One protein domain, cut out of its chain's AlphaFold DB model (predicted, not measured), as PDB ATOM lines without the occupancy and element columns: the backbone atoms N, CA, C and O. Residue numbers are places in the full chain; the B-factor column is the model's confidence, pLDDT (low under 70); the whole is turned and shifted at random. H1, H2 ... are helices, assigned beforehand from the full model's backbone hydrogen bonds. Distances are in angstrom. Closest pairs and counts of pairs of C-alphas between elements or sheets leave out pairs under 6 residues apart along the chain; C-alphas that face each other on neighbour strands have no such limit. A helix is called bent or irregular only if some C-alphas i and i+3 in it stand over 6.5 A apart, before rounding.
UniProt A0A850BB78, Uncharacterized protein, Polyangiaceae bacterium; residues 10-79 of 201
ATOM      1  N   GLU A  10      34.877 -40.239  28.036       96.75
ATOM      2  CA  GLU A  10      33.766 -39.398  28.502       96.75
ATOM      3  C   GLU A  10      33.911 -37.906  28.148       96.75
ATOM      4  O   GLU A  10      32.918 -37.185  28.111       96.75
ATOM      5  N   LEU A  11      35.127 -37.445  27.832       97.19
ATOM      6  CA  LEU A  11      35.368 -36.134  27.225       97.19
ATOM      7  C   LEU A  11      35.460 -36.202  25.702       97.19
ATOM      8  O   LEU A  11      35.374 -35.159  25.063       97.19
ATOM      9  N   THR A  12      35.629 -37.386  25.114       97.88
ATOM     10  CA  THR A  12      35.743 -37.560  23.661       97.88
ATOM     11  C   THR A  12      34.385 -37.811  22.999       97.88
ATOM     12  O   THR A  12      34.094 -37.237  21.948       97.88
ATOM     13  N   TRP A  13      33.534 -38.621  23.633       98.06
ATOM     14  CA  TRP A  13      32.283 -39.134  23.076       98.06
ATOM     15  C   TRP A  13      31.078 -38.778  23.947       98.06
ATOM     16  O   TRP A  13      31.093 -38.935  25.166       98.06
ATOM     17  N   GLU A  14      30.009 -38.336  23.298       98.19
ATOM     18  CA  GLU A  14      28.683 -38.209  23.890       98.19
ATOM     19  C   GLU A  14      28.001 -39.593  23.950       98.19
ATOM     20  O   GLU A  14      28.367 -40.537  23.242       98.19
ATOM     21  N   SER A  15      26.981 -39.742  24.801       97.69
ATOM     22  CA  SER A  15      26.269 -41.021  24.977       97.69
ATOM     23  C   SER A  15      25.491 -41.481  23.738       97.69
ATOM     24  O   SER A  15      25.081 -42.637  23.664       97.69
ATOM     25  N   ASP A  16      25.255 -40.581  22.785       97.50
ATOM     26  CA  ASP A  16      24.583 -40.847  21.511       97.50
ATOM     27  C   ASP A  16      25.550 -41.279  20.390       97.50
ATOM     28  O   ASP A  16      25.116 -41.591  19.281       97.50
ATOM     29  N   GLY A  17      26.852 -41.350  20.686       97.75
ATOM     30  CA  GLY A  17      27.889 -41.735  19.735       97.75
ATOM     31  C   GLY A  17      28.441 -40.582  18.893       97.75
ATOM     32  O   GLY A  17      29.218 -40.847  17.975       97.75
ATOM     33  N   HIS A  18      28.079 -39.330  19.185       98.56
ATOM     34  CA  HIS A  18      28.708 -38.150  18.594       98.56
ATOM     35  C   HIS A  18      29.942 -37.698  19.382       98.56
ATOM     36  O   HIS A  18      30.180 -38.122  20.510       98.56
ATOM     37  N   LEU A  19      30.760 -36.837  18.771       98.31
ATOM     38  CA  LEU A  19      31.867 -36.201  19.479       98.31
ATOM     39  C   LEU A  19      31.364 -35.056  20.347       98.31
ATOM     40  O   LEU A  19      30.525 -34.263  19.911       98.31
ATOM     41  N   THR A  20      31.951 -34.930  21.533       98.31
ATOM     42  CA  THR A  20      31.715 -33.776  22.400       98.31
ATOM     43  C   THR A  20      32.242 -32.492  21.752       98.31
ATOM     44  O   THR A  20      33.094 -32.504  20.858       98.31
ATOM     45  N   GLU A  21      31.792 -31.343  22.253       97.25
ATOM     46  CA  GLU A  21      32.340 -30.046  21.844       97.25
ATOM     47  C   GLU A  21      33.844 -29.922  22.138       97.25
ATOM     48  O   GLU A  21      34.584 -29.361  21.333       97.25
ATOM     49  N   VAL A  22      34.319 -30.498  23.247       97.25
ATOM     50  CA  VAL A  22      35.744 -30.486  23.618       97.25
ATOM     51  C   VAL A  22      36.579 -31.223  22.572       97.25
ATOM     52  O   VAL A  22      37.592 -30.696  22.113       97.25
ATOM     53  N   ALA A  23      36.135 -32.409  22.143       97.62
ATOM     54  CA  ALA A  23      36.822 -33.179  21.111       97.62
ATOM     55  C   ALA A  23      36.808 -32.475  19.748       97.62
ATOM     56  O   ALA A  23      37.814 -32.479  19.040       97.62
ATOM     57  N   LEU A  24      35.691 -31.837  19.385       97.25
ATOM     58  CA  LEU A  24      35.589 -31.073  18.141       97.25
ATOM     59  C   LEU A  24      36.509 -29.845  18.140       97.25
ATOM     60  O   LEU A  24      37.164 -29.594  17.131       97.25
ATOM     61  N   THR A  25      36.606 -29.117  19.254       94.81
ATOM     62  CA  THR A  25      37.513 -27.966  19.392       94.81
ATOM     63  C   THR A  25      38.978 -28.400  19.333       94.81
ATOM     64  O   THR A  25      39.744 -27.838  18.559       94.81
ATOM     65  N   MET A  26      39.352 -29.477  20.035       95.69
ATOM     66  CA  MET A  26      40.693 -30.077  19.933       95.69
ATOM     67  C   MET A  26      41.048 -30.444  18.487       95.69
ATOM     68  O   MET A  26      42.163 -30.203  18.025       95.69
ATOM     69  N   LEU A  27      40.088 -31.003  17.744       95.88
ATOM     70  CA  LEU A  27      40.282 -31.336  16.338       95.88
ATOM     71  C   LEU A  27      40.424 -30.079  15.461       95.88
ATOM     72  O   LEU A  27      41.246 -30.074  14.545       95.88
ATOM     73  N   ALA A  28      39.659 -29.019  15.746       93.31
ATOM     74  CA  ALA A  28      39.741 -27.734  15.051       93.31
ATOM     75  C   ALA A  28      41.088 -27.025  15.272       93.31
ATOM     76  O   ALA A  28      41.633 -26.450  14.329       93.31
ATOM     77  N   ASP A  29      41.648 -27.129  16.478       91.69
ATOM     78  CA  ASP A  29      42.940 -26.541  16.852       91.69
ATOM     79  C   ASP A  29      44.145 -27.344  16.321       91.69
ATOM     80  O   ASP A  29      45.290 -26.901  16.406       91.69
ATOM     81  N   GLY A  30      43.903 -28.515  15.719       93.25
ATOM     82  CA  GLY A  30      44.948 -29.392  15.186       93.25
ATOM     83  C   GLY A  30      45.568 -30.332  16.224       93.25
ATOM     84  O   GLY A  30      46.507 -31.060  15.905       93.25
ATOM     85  N   GLU A  31      45.000 -30.399  17.426       96.38
ATOM     86  CA  GLU A  31      45.448 -31.236  18.544       96.38
ATOM     87  C   GLU A  31      44.869 -32.663  18.478       96.38
ATOM     88  O   GLU A  31      44.602 -33.321  19.484       96.38
ATOM     89  N   ALA A  32      44.709 -33.204  17.264       95.88
ATOM     90  CA  ALA A  32      44.190 -34.556  17.032       95.88
ATOM     91  C   ALA A  32      45.032 -35.655  17.715       95.88
ATOM     92  O   ALA A  32      44.561 -36.771  17.934       95.88
ATOM     93  N   ALA A  33      46.284 -35.346  18.067       95.38
ATOM     94  CA  ALA A  33      47.167 -36.236  18.808       95.38
ATOM     95  C   ALA A  33      46.680 -36.522  20.238       95.38
ATOM     96  O   ALA A  33      47.058 -37.556  20.785       95.38
ATOM     97  N   LEU A  34      45.815 -35.684  20.815       96.25
ATOM     98  CA  LEU A  34      45.209 -35.896  22.135       96.25
ATOM     99  C   LEU A  34      43.941 -36.760  22.073       96.25
ATOM    100  O   LEU A  34      43.450 -37.224  23.099       96.25
ATOM    101  N   LEU A  35      43.426 -37.021  20.870       96.81
ATOM    102  CA  LEU A  35      42.194 -37.773  20.650       96.81
ATOM    103  C   LEU A  35      42.465 -39.230  20.261       96.81
ATOM    104  O   LEU A  35      43.528 -39.590  19.739       96.81
ATOM    105  N   ASP A  36      41.475 -40.082  20.492       95.81
ATOM    106  CA  ASP A  36      41.480 -41.478  20.067       95.81
ATOM    107  C   ASP A  36      41.560 -41.561  18.535       95.81
ATOM    108  O   ASP A  36      40.946 -40.761  17.826       95.81
ATOM    109  N   ALA A  37      42.228 -42.582  17.993       94.56
ATOM    110  CA  ALA A  37      42.398 -42.739  16.542       94.56
ATOM    111  C   ALA A  37      41.073 -42.862  15.752       94.56
ATOM    112  O   ALA A  37      41.061 -42.655  14.539       94.56
ATOM    113  N   GLY A  38      39.960 -43.189  16.422       96.19
ATOM    114  CA  GLY A  38      38.627 -43.292  15.818       96.19
ATOM    115  C   GLY A  38      37.892 -41.960  15.630       96.19
ATOM    116  O   GLY A  38      36.911 -41.914  14.893       96.19
ATOM    117  N   THR A  39      38.356 -40.870  16.245       97.81
ATOM    118  CA  THR A  39      37.664 -39.567  16.201       97.81
ATOM    119  C   THR A  39      37.684 -38.929  14.810       97.81
ATOM    120  O   THR A  39      36.631 -38.624  14.253       97.81
ATOM    121  N   ALA A  40      38.864 -38.781  14.201       96.94
ATOM    122  CA  ALA A  40      39.016 -38.222  12.856       96.94
ATOM    123  C   ALA A  40      38.207 -38.970  11.770       96.94
ATOM    124  O   ALA A  40      37.466 -38.313  11.032       96.94
ATOM    125  N   PRO A  41      38.270 -40.317  11.656       97.81
ATOM    126  CA  PRO A  41      37.449 -41.034  10.682       97.81
ATOM    127  C   PRO A  41      35.949 -40.935  10.991       97.81
ATOM    128  O   PRO A  41      35.152 -40.883  10.055       97.81
ATOM    129  N   HIS A  42      35.546 -40.844  12.266       98.38
ATOM    130  CA  HIS A  42      34.146 -40.605  12.617       98.38
ATOM    131  C   HIS A  42      33.656 -39.243  12.109       98.38
ATOM    132  O   HIS A  42      32.608 -39.193  11.475       98.38
ATOM    133  N   VAL A  43      34.404 -38.151  12.308       98.25
ATOM    134  CA  VAL A  43      34.017 -36.825  11.778       98.25
ATOM    135  C   VAL A  43      33.897 -36.842  10.259       98.25
ATOM    136  O   VAL A  43      32.967 -36.254   9.718       98.25
ATOM    137  N   ALA A  44      34.798 -37.546   9.568       96.69
ATOM    138  CA  ALA A  44      34.737 -37.681   8.117       96.69
ATOM    139  C   ALA A  44      33.492 -38.451   7.630       96.69
ATOM    140  O   ALA A  44      33.025 -38.204   6.520       96.69
ATOM    141  N   GLY A  45      32.960 -39.377   8.438       97.44
ATOM    142  CA  GLY A  45      31.779 -40.185   8.108       97.44
ATOM    143  C   GLY A  45      30.454 -39.687   8.699       97.44
ATOM    144  O   GLY A  45      29.393 -40.107   8.245       97.44
ATOM    145  N   CYS A  46      30.490 -38.813   9.707       98.56
ATOM    146  CA  CYS A  46      29.316 -38.325  10.421       98.56
ATOM    147  C   CYS A  46      28.974 -36.886  10.005       98.56
ATOM    148  O   CYS A  46      29.695 -35.934  10.318       98.56
ATOM    149  N   GLU A  47      27.830 -36.711   9.340       98.38
ATOM    150  CA  GLU A  47      27.352 -35.404   8.867       98.38
ATOM    151  C   GLU A  47      27.126 -34.407  10.019       98.38
ATOM    152  O   GLU A  47      27.518 -33.247   9.929       98.38
ATOM    153  N   ALA A  48      26.577 -34.865  11.149       98.19
ATOM    154  CA  ALA A  48      26.341 -34.005  12.308       98.19
ATOM    155  C   ALA A  48      27.653 -33.476  12.917       98.19
ATOM    156  O   ALA A  48      27.785 -32.278  13.179       98.19
ATOM    157  N   CYS A  49      28.649 -34.350  13.105       98.50
ATOM    158  CA  CYS A  49      29.945 -33.965  13.664       98.50
ATOM    159  C   CYS A  49      30.738 -33.060  12.708       98.50
ATOM    160  O   CYS A  49      31.320 -32.070  13.149       98.50
ATOM    161  N   SER A  50      30.728 -33.346  11.402       98.12
ATOM    162  CA  SER A  50      31.387 -32.489  10.403       98.12
ATOM    163  C   SER A  50      30.729 -31.109  10.287       98.12
ATOM    164  O   SER A  50      31.440 -30.105  10.213       98.12
ATOM    165  N   ALA A  51      29.397 -31.023  10.360       97.50
ATOM    166  CA  ALA A  51      28.684 -29.747  10.389       97.50
ATOM    167  C   ALA A  51      29.028 -28.916  11.639       97.50
ATOM    168  O   ALA A  51      29.307 -27.720  11.522       97.50
ATOM    169  N   ARG A  52      29.068 -29.543  12.828       98.00
ATOM    170  CA  ARG A  52      29.480 -28.883  14.084       98.00
ATOM    171  C   ARG A  52      30.926 -28.381  14.013       98.00
ATOM    172  O   ARG A  52      31.177 -27.232  14.369       98.00
ATOM    173  N   LEU A  53      31.853 -29.192  13.493       97.31
ATOM    174  CA  LEU A  53      33.249 -28.787  13.294       97.31
ATOM    175  C   LEU A  53      33.361 -27.585  12.344       97.31
ATOM    176  O   LEU A  53      34.069 -26.624  12.637       97.31
ATOM    177  N   GLY A  54      32.634 -27.610  11.224       94.81
ATOM    178  CA  GLY A  54      32.604 -26.501  10.271       94.81
ATOM    179  C   GLY A  54      32.060 -25.210  10.888       94.81
ATOM    180  O   GLY A  54      32.630 -24.139  10.679       94.81
ATOM    181  N   ALA A  55      31.000 -25.301  11.696       92.94
ATOM    182  CA  ALA A  55      30.458 -24.156  12.423       92.94
ATOM    183  C   ALA A  55      31.478 -23.568  13.413       92.94
ATOM    184  O   ALA A  55      31.671 -22.350  13.429       92.94
ATOM    185  N   ALA A  56      32.173 -24.416  14.178       90.50
ATOM    186  CA  ALA A  56      33.230 -23.993  15.097       90.50
ATOM    187  C   ALA A  56      34.389 -23.301  14.357       90.50
ATOM    188  O   ALA A  56      34.804 -22.208  14.743       90.50
ATOM    189  N   ALA A  57      34.842 -23.865  13.233       89.50
ATOM    190  CA  ALA A  57      35.892 -23.271  12.406       89.50
ATOM    191  C   ALA A  57      35.494 -21.889  11.849       89.50
ATOM    192  O   ALA A  57      36.292 -20.951  11.875       89.50
ATOM    193  N   LEU A  58      34.248 -21.722  11.391       91.19
ATOM    194  CA  LEU A  58      33.741 -20.423  10.930       91.19
ATOM    195  C   LEU A  58      33.654 -19.392  12.063       91.19
ATOM    196  O   LEU A  58      33.905 -18.208  11.826       91.19
ATOM    197  N   MET A  59      33.318 -19.814  13.287       90.75
ATOM    198  CA  MET A  59      33.360 -18.923  14.450       90.75
ATOM    199  C   MET A  59      34.794 -18.504  14.780       90.75
ATOM    200  O   MET A  59      35.032 -17.316  14.982       90.75
ATOM    201  N   ALA A  60      35.751 -19.436  14.762       87.31
ATOM    202  CA  ALA A  60      37.162 -19.138  15.008       87.31
ATOM    203  C   ALA A  60      37.721 -18.107  14.010       87.31
ATOM    204  O   ALA A  60      38.427 -17.184  14.412       87.31
ATOM    205  N   LEU A  61      37.339 -18.195  12.729       87.38
ATOM    206  CA  LEU A  61      37.715 -17.201  11.717       87.38
ATOM    207  C   LEU A  61      37.175 -15.804  12.047       87.38
ATOM    208  O   LEU A  61      37.936 -14.841  12.036       87.38
ATOM    209  N   ARG A  62      35.889 -15.693  12.406       93.00
ATOM    210  CA  ARG A  62      35.290 -14.404  12.799       93.00
ATOM    211  C   ARG A  62      35.953 -13.822  14.044       93.00
ATOM    212  O   ARG A  62      36.218 -12.627  14.099       93.00
ATOM    213  N   VAL A  63      36.253 -14.662  15.033       93.25
ATOM    214  CA  VAL A  63      36.974 -14.235  16.241       93.25
ATOM    215  C   VAL A  63      38.380 -13.741  15.885       93.25
ATOM    216  O   VAL A  63      38.809 -12.707  16.394       93.25
ATOM    217  N   GLY A  64      39.073 -14.419  14.966       90.38
ATOM    218  CA  GLY A  64      40.378 -13.998  14.456       90.38
ATOM    219  C   GLY A  64      40.360 -12.642  13.740       90.38
ATOM    220  O   GLY A  64      41.333 -11.896  13.834       90.38
ATOM    221  N   GLU A  65      39.261 -12.293  13.070       93.50
ATOM    222  CA  GLU A  65      39.071 -10.984  12.426       93.50
ATOM    223  C   GLU A  65      38.802  -9.858  13.441       93.50
ATOM    224  O   GLU A  65      39.294  -8.740  13.272       93.50
ATOM    225  N   GLU A  66      38.072 -10.149  14.521       95.88
ATOM    226  CA  GLU A  66      37.688  -9.161  15.540       95.88
ATOM    227  C   GLU A  66      38.775  -8.918  16.602       95.88
ATOM    228  O   GLU A  66      38.922  -7.802  17.109       95.88
ATOM    229  N   LEU A  67      39.585  -9.932  16.927       96.50
ATOM    230  CA  LEU A  67      40.653  -9.855  17.936       96.50
ATOM    231  C   LEU A  67      41.621  -8.667  17.734       96.50
ATOM    232  O   LEU A  67      41.862  -7.931  18.698       96.50
ATOM    233  N   PRO A  68      42.153  -8.401  16.522       94.44
ATOM    234  CA  PRO A  68      43.010  -7.242  16.271       94.44
ATOM    235  C   PRO A  68      42.309  -5.904  16.524       94.44
ATOM    236  O   PRO A  68      42.929  -4.961  17.018       94.44
ATOM    237  N   LEU A  69      41.011  -5.816  16.212       94.44
ATOM    238  CA  LEU A  69      40.217  -4.607  16.431       94.44
ATOM    239  C   LEU A  69      39.997  -4.366  17.926       94.44
ATOM    240  O   LEU A  69      40.122  -3.233  18.392       94.44
ATOM    241  N   MET A  70      39.721  -5.424  18.692       95.00
ATOM    242  CA  MET A  70      39.603  -5.348  20.149       95.00
ATOM    243  C   MET A  70      40.934  -4.955  20.802       95.00
ATOM    244  O   MET A  70      40.951  -4.064  21.650       95.00
ATOM    245  N   ALA A  71      42.053  -5.535  20.359       94.44
ATOM    246  CA  ALA A  71      43.386  -5.185  20.850       94.44
ATOM    247  C   ALA A  71      43.749  -3.714  20.561       94.44
ATOM    248  O   ALA A  71      44.298  -3.022  21.423       94.44
ATOM    249  N   ALA A  72      43.397  -3.206  19.376       93.12
ATOM    250  CA  ALA A  72      43.593  -1.801  19.025       93.12
ATOM    251  C   ALA A  72      42.751  -0.861  19.906       93.12
ATOM    252  O   ALA A  72      43.260   0.154  20.378       93.12
ATOM    253  N   ARG A  73      41.483  -1.209  20.171       94.25
ATOM    254  CA  ARG A  73      40.599  -0.437  21.065       94.25
ATOM    255  C   ARG A  73      41.127  -0.405  22.496       94.25
ATOM    256  O   ARG A  73      41.238   0.678  23.060       94.25
ATOM    257  N   ALA A  74      41.519  -1.560  23.033       93.19
ATOM    258  CA  ALA A  74      42.095  -1.660  24.371       93.19
ATOM    259  C   ALA A  74      43.355  -0.789  24.507       93.19
ATOM    260  O   ALA A  74      43.493  -0.056  25.481       93.19
ATOM    261  N   SER A  75      44.221  -0.790  23.486       91.44
ATOM    262  CA  SER A  75      45.440   0.029  23.466       91.44
ATOM    263  C   SER A  75      45.143   1.538  23.521       91.44
ATOM    264  O   SER A  75      45.834   2.279  24.223       91.44
ATOM    265  N   LEU A  76      44.105   2.000  22.812       92.69
ATOM    266  CA  LEU A  76      43.664   3.403  22.831       92.69
ATOM    267  C   LEU A  76      43.078   3.808  24.190       92.69
ATOM    268  O   LEU A  76      43.315   4.924  24.648       92.69
ATOM    269  N   GLU A  77      42.345   2.907  24.841       90.62
ATOM    270  CA  GLU A  77      41.764   3.143  26.165       90.62
ATOM    271  C   GLU A  77      42.845   3.236  27.254       90.62
ATOM    272  O   GLU A  77      42.832   4.166  28.064       90.62
ATOM    273  N   THR A  78      43.859   2.363  27.214       85.62
ATOM    274  CA  THR A  78      45.038   2.490  28.087       85.62
ATOM    275  C   THR A  78      45.805   3.790  27.841       85.62
ATOM    276  O   THR A  78      46.175   4.461  28.801       85.62
ATOM    277  N   ALA A  79      45.972   4.214  26.582       82.88
ATOM    278  CA  ALA A  79      46.647   5.473  26.253       82.88
ATOM    279  C   ALA A  79      45.874   6.718  26.732       82.88
ATOM    280  O   ALA A  79      46.482   7.725  27.087       82.88
TER     281      ALA A  79
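Overview. This is residues 10 to 79 of the 201 residues of an uncharacterized protein of Polyangiaceae bacterium (UniProt A0A850BB78). One long, bent helix, H3, begins in a small head and sticks out of it as an arm with residues 61 to 79, which stand free. In the head the short helix H1 packs on the early part of H3, and H2 makes a corner with its beginning; without the arm this body is compact. The printed part has 70 residues with three named helices, H1, H2 and H3 in chain order, and no named strand; its class is all helix. The whole is loose, with a radius of gyration of the C-alphas of 16.1 A, and the arm makes the length in the spans of 51 by 21 by 19 A.

Along the chain. Find C-alpha 47 at (27.352, -35.404, 8.867), where H3, residues 47 to 79, begins. By its hydrogen bonds it was assigned as one helix, but it is bent: C-alphas 65 and 68 are 6.7 A apart. Its arm H3a, residues 47 to 65, is 27.3 A long; H3b, residues 68 to 79, runs 16.6 A to C-alpha 79 at (46.647, 5.473, 26.253). Look back to C-alpha 21 at (32.340, -30.046, 21.844) for H1, residues 21 to 28, 10.3 A long. H2, residues 39 to 45, is 10.0 A long.

Arrangement. H3a and H3b stand at a tilt of 35.2 degrees, only just steep. H3a touches H1 with residues 49 to 57 alone; the closest C-alphas, of Leu 24 and Leu 53, are 5.8 A apart. They run the same way at a steep tilt of 68 degrees, only just short of about perpendicular. H2 and H3a touch only at the corner, with the closest C-alphas, of Val 43 and Ser 50, 5.3 A apart. H1 and H2 are close but not clearly touching, and H3b is apart from both. In H1, H2, H3a and H3b every O i to N i+4 pair is within hydrogen-bond range.

Size, cuts and confidence. The two C-alphas farthest apart, of Asp 16 and Ala 79, are 51.5 A apart. The printed part has no cut; the link from H2 to H3 is tight and that from H1 to H2 short. The mean pLDDT of the printed part is 95.1, and no printed residue is under 70.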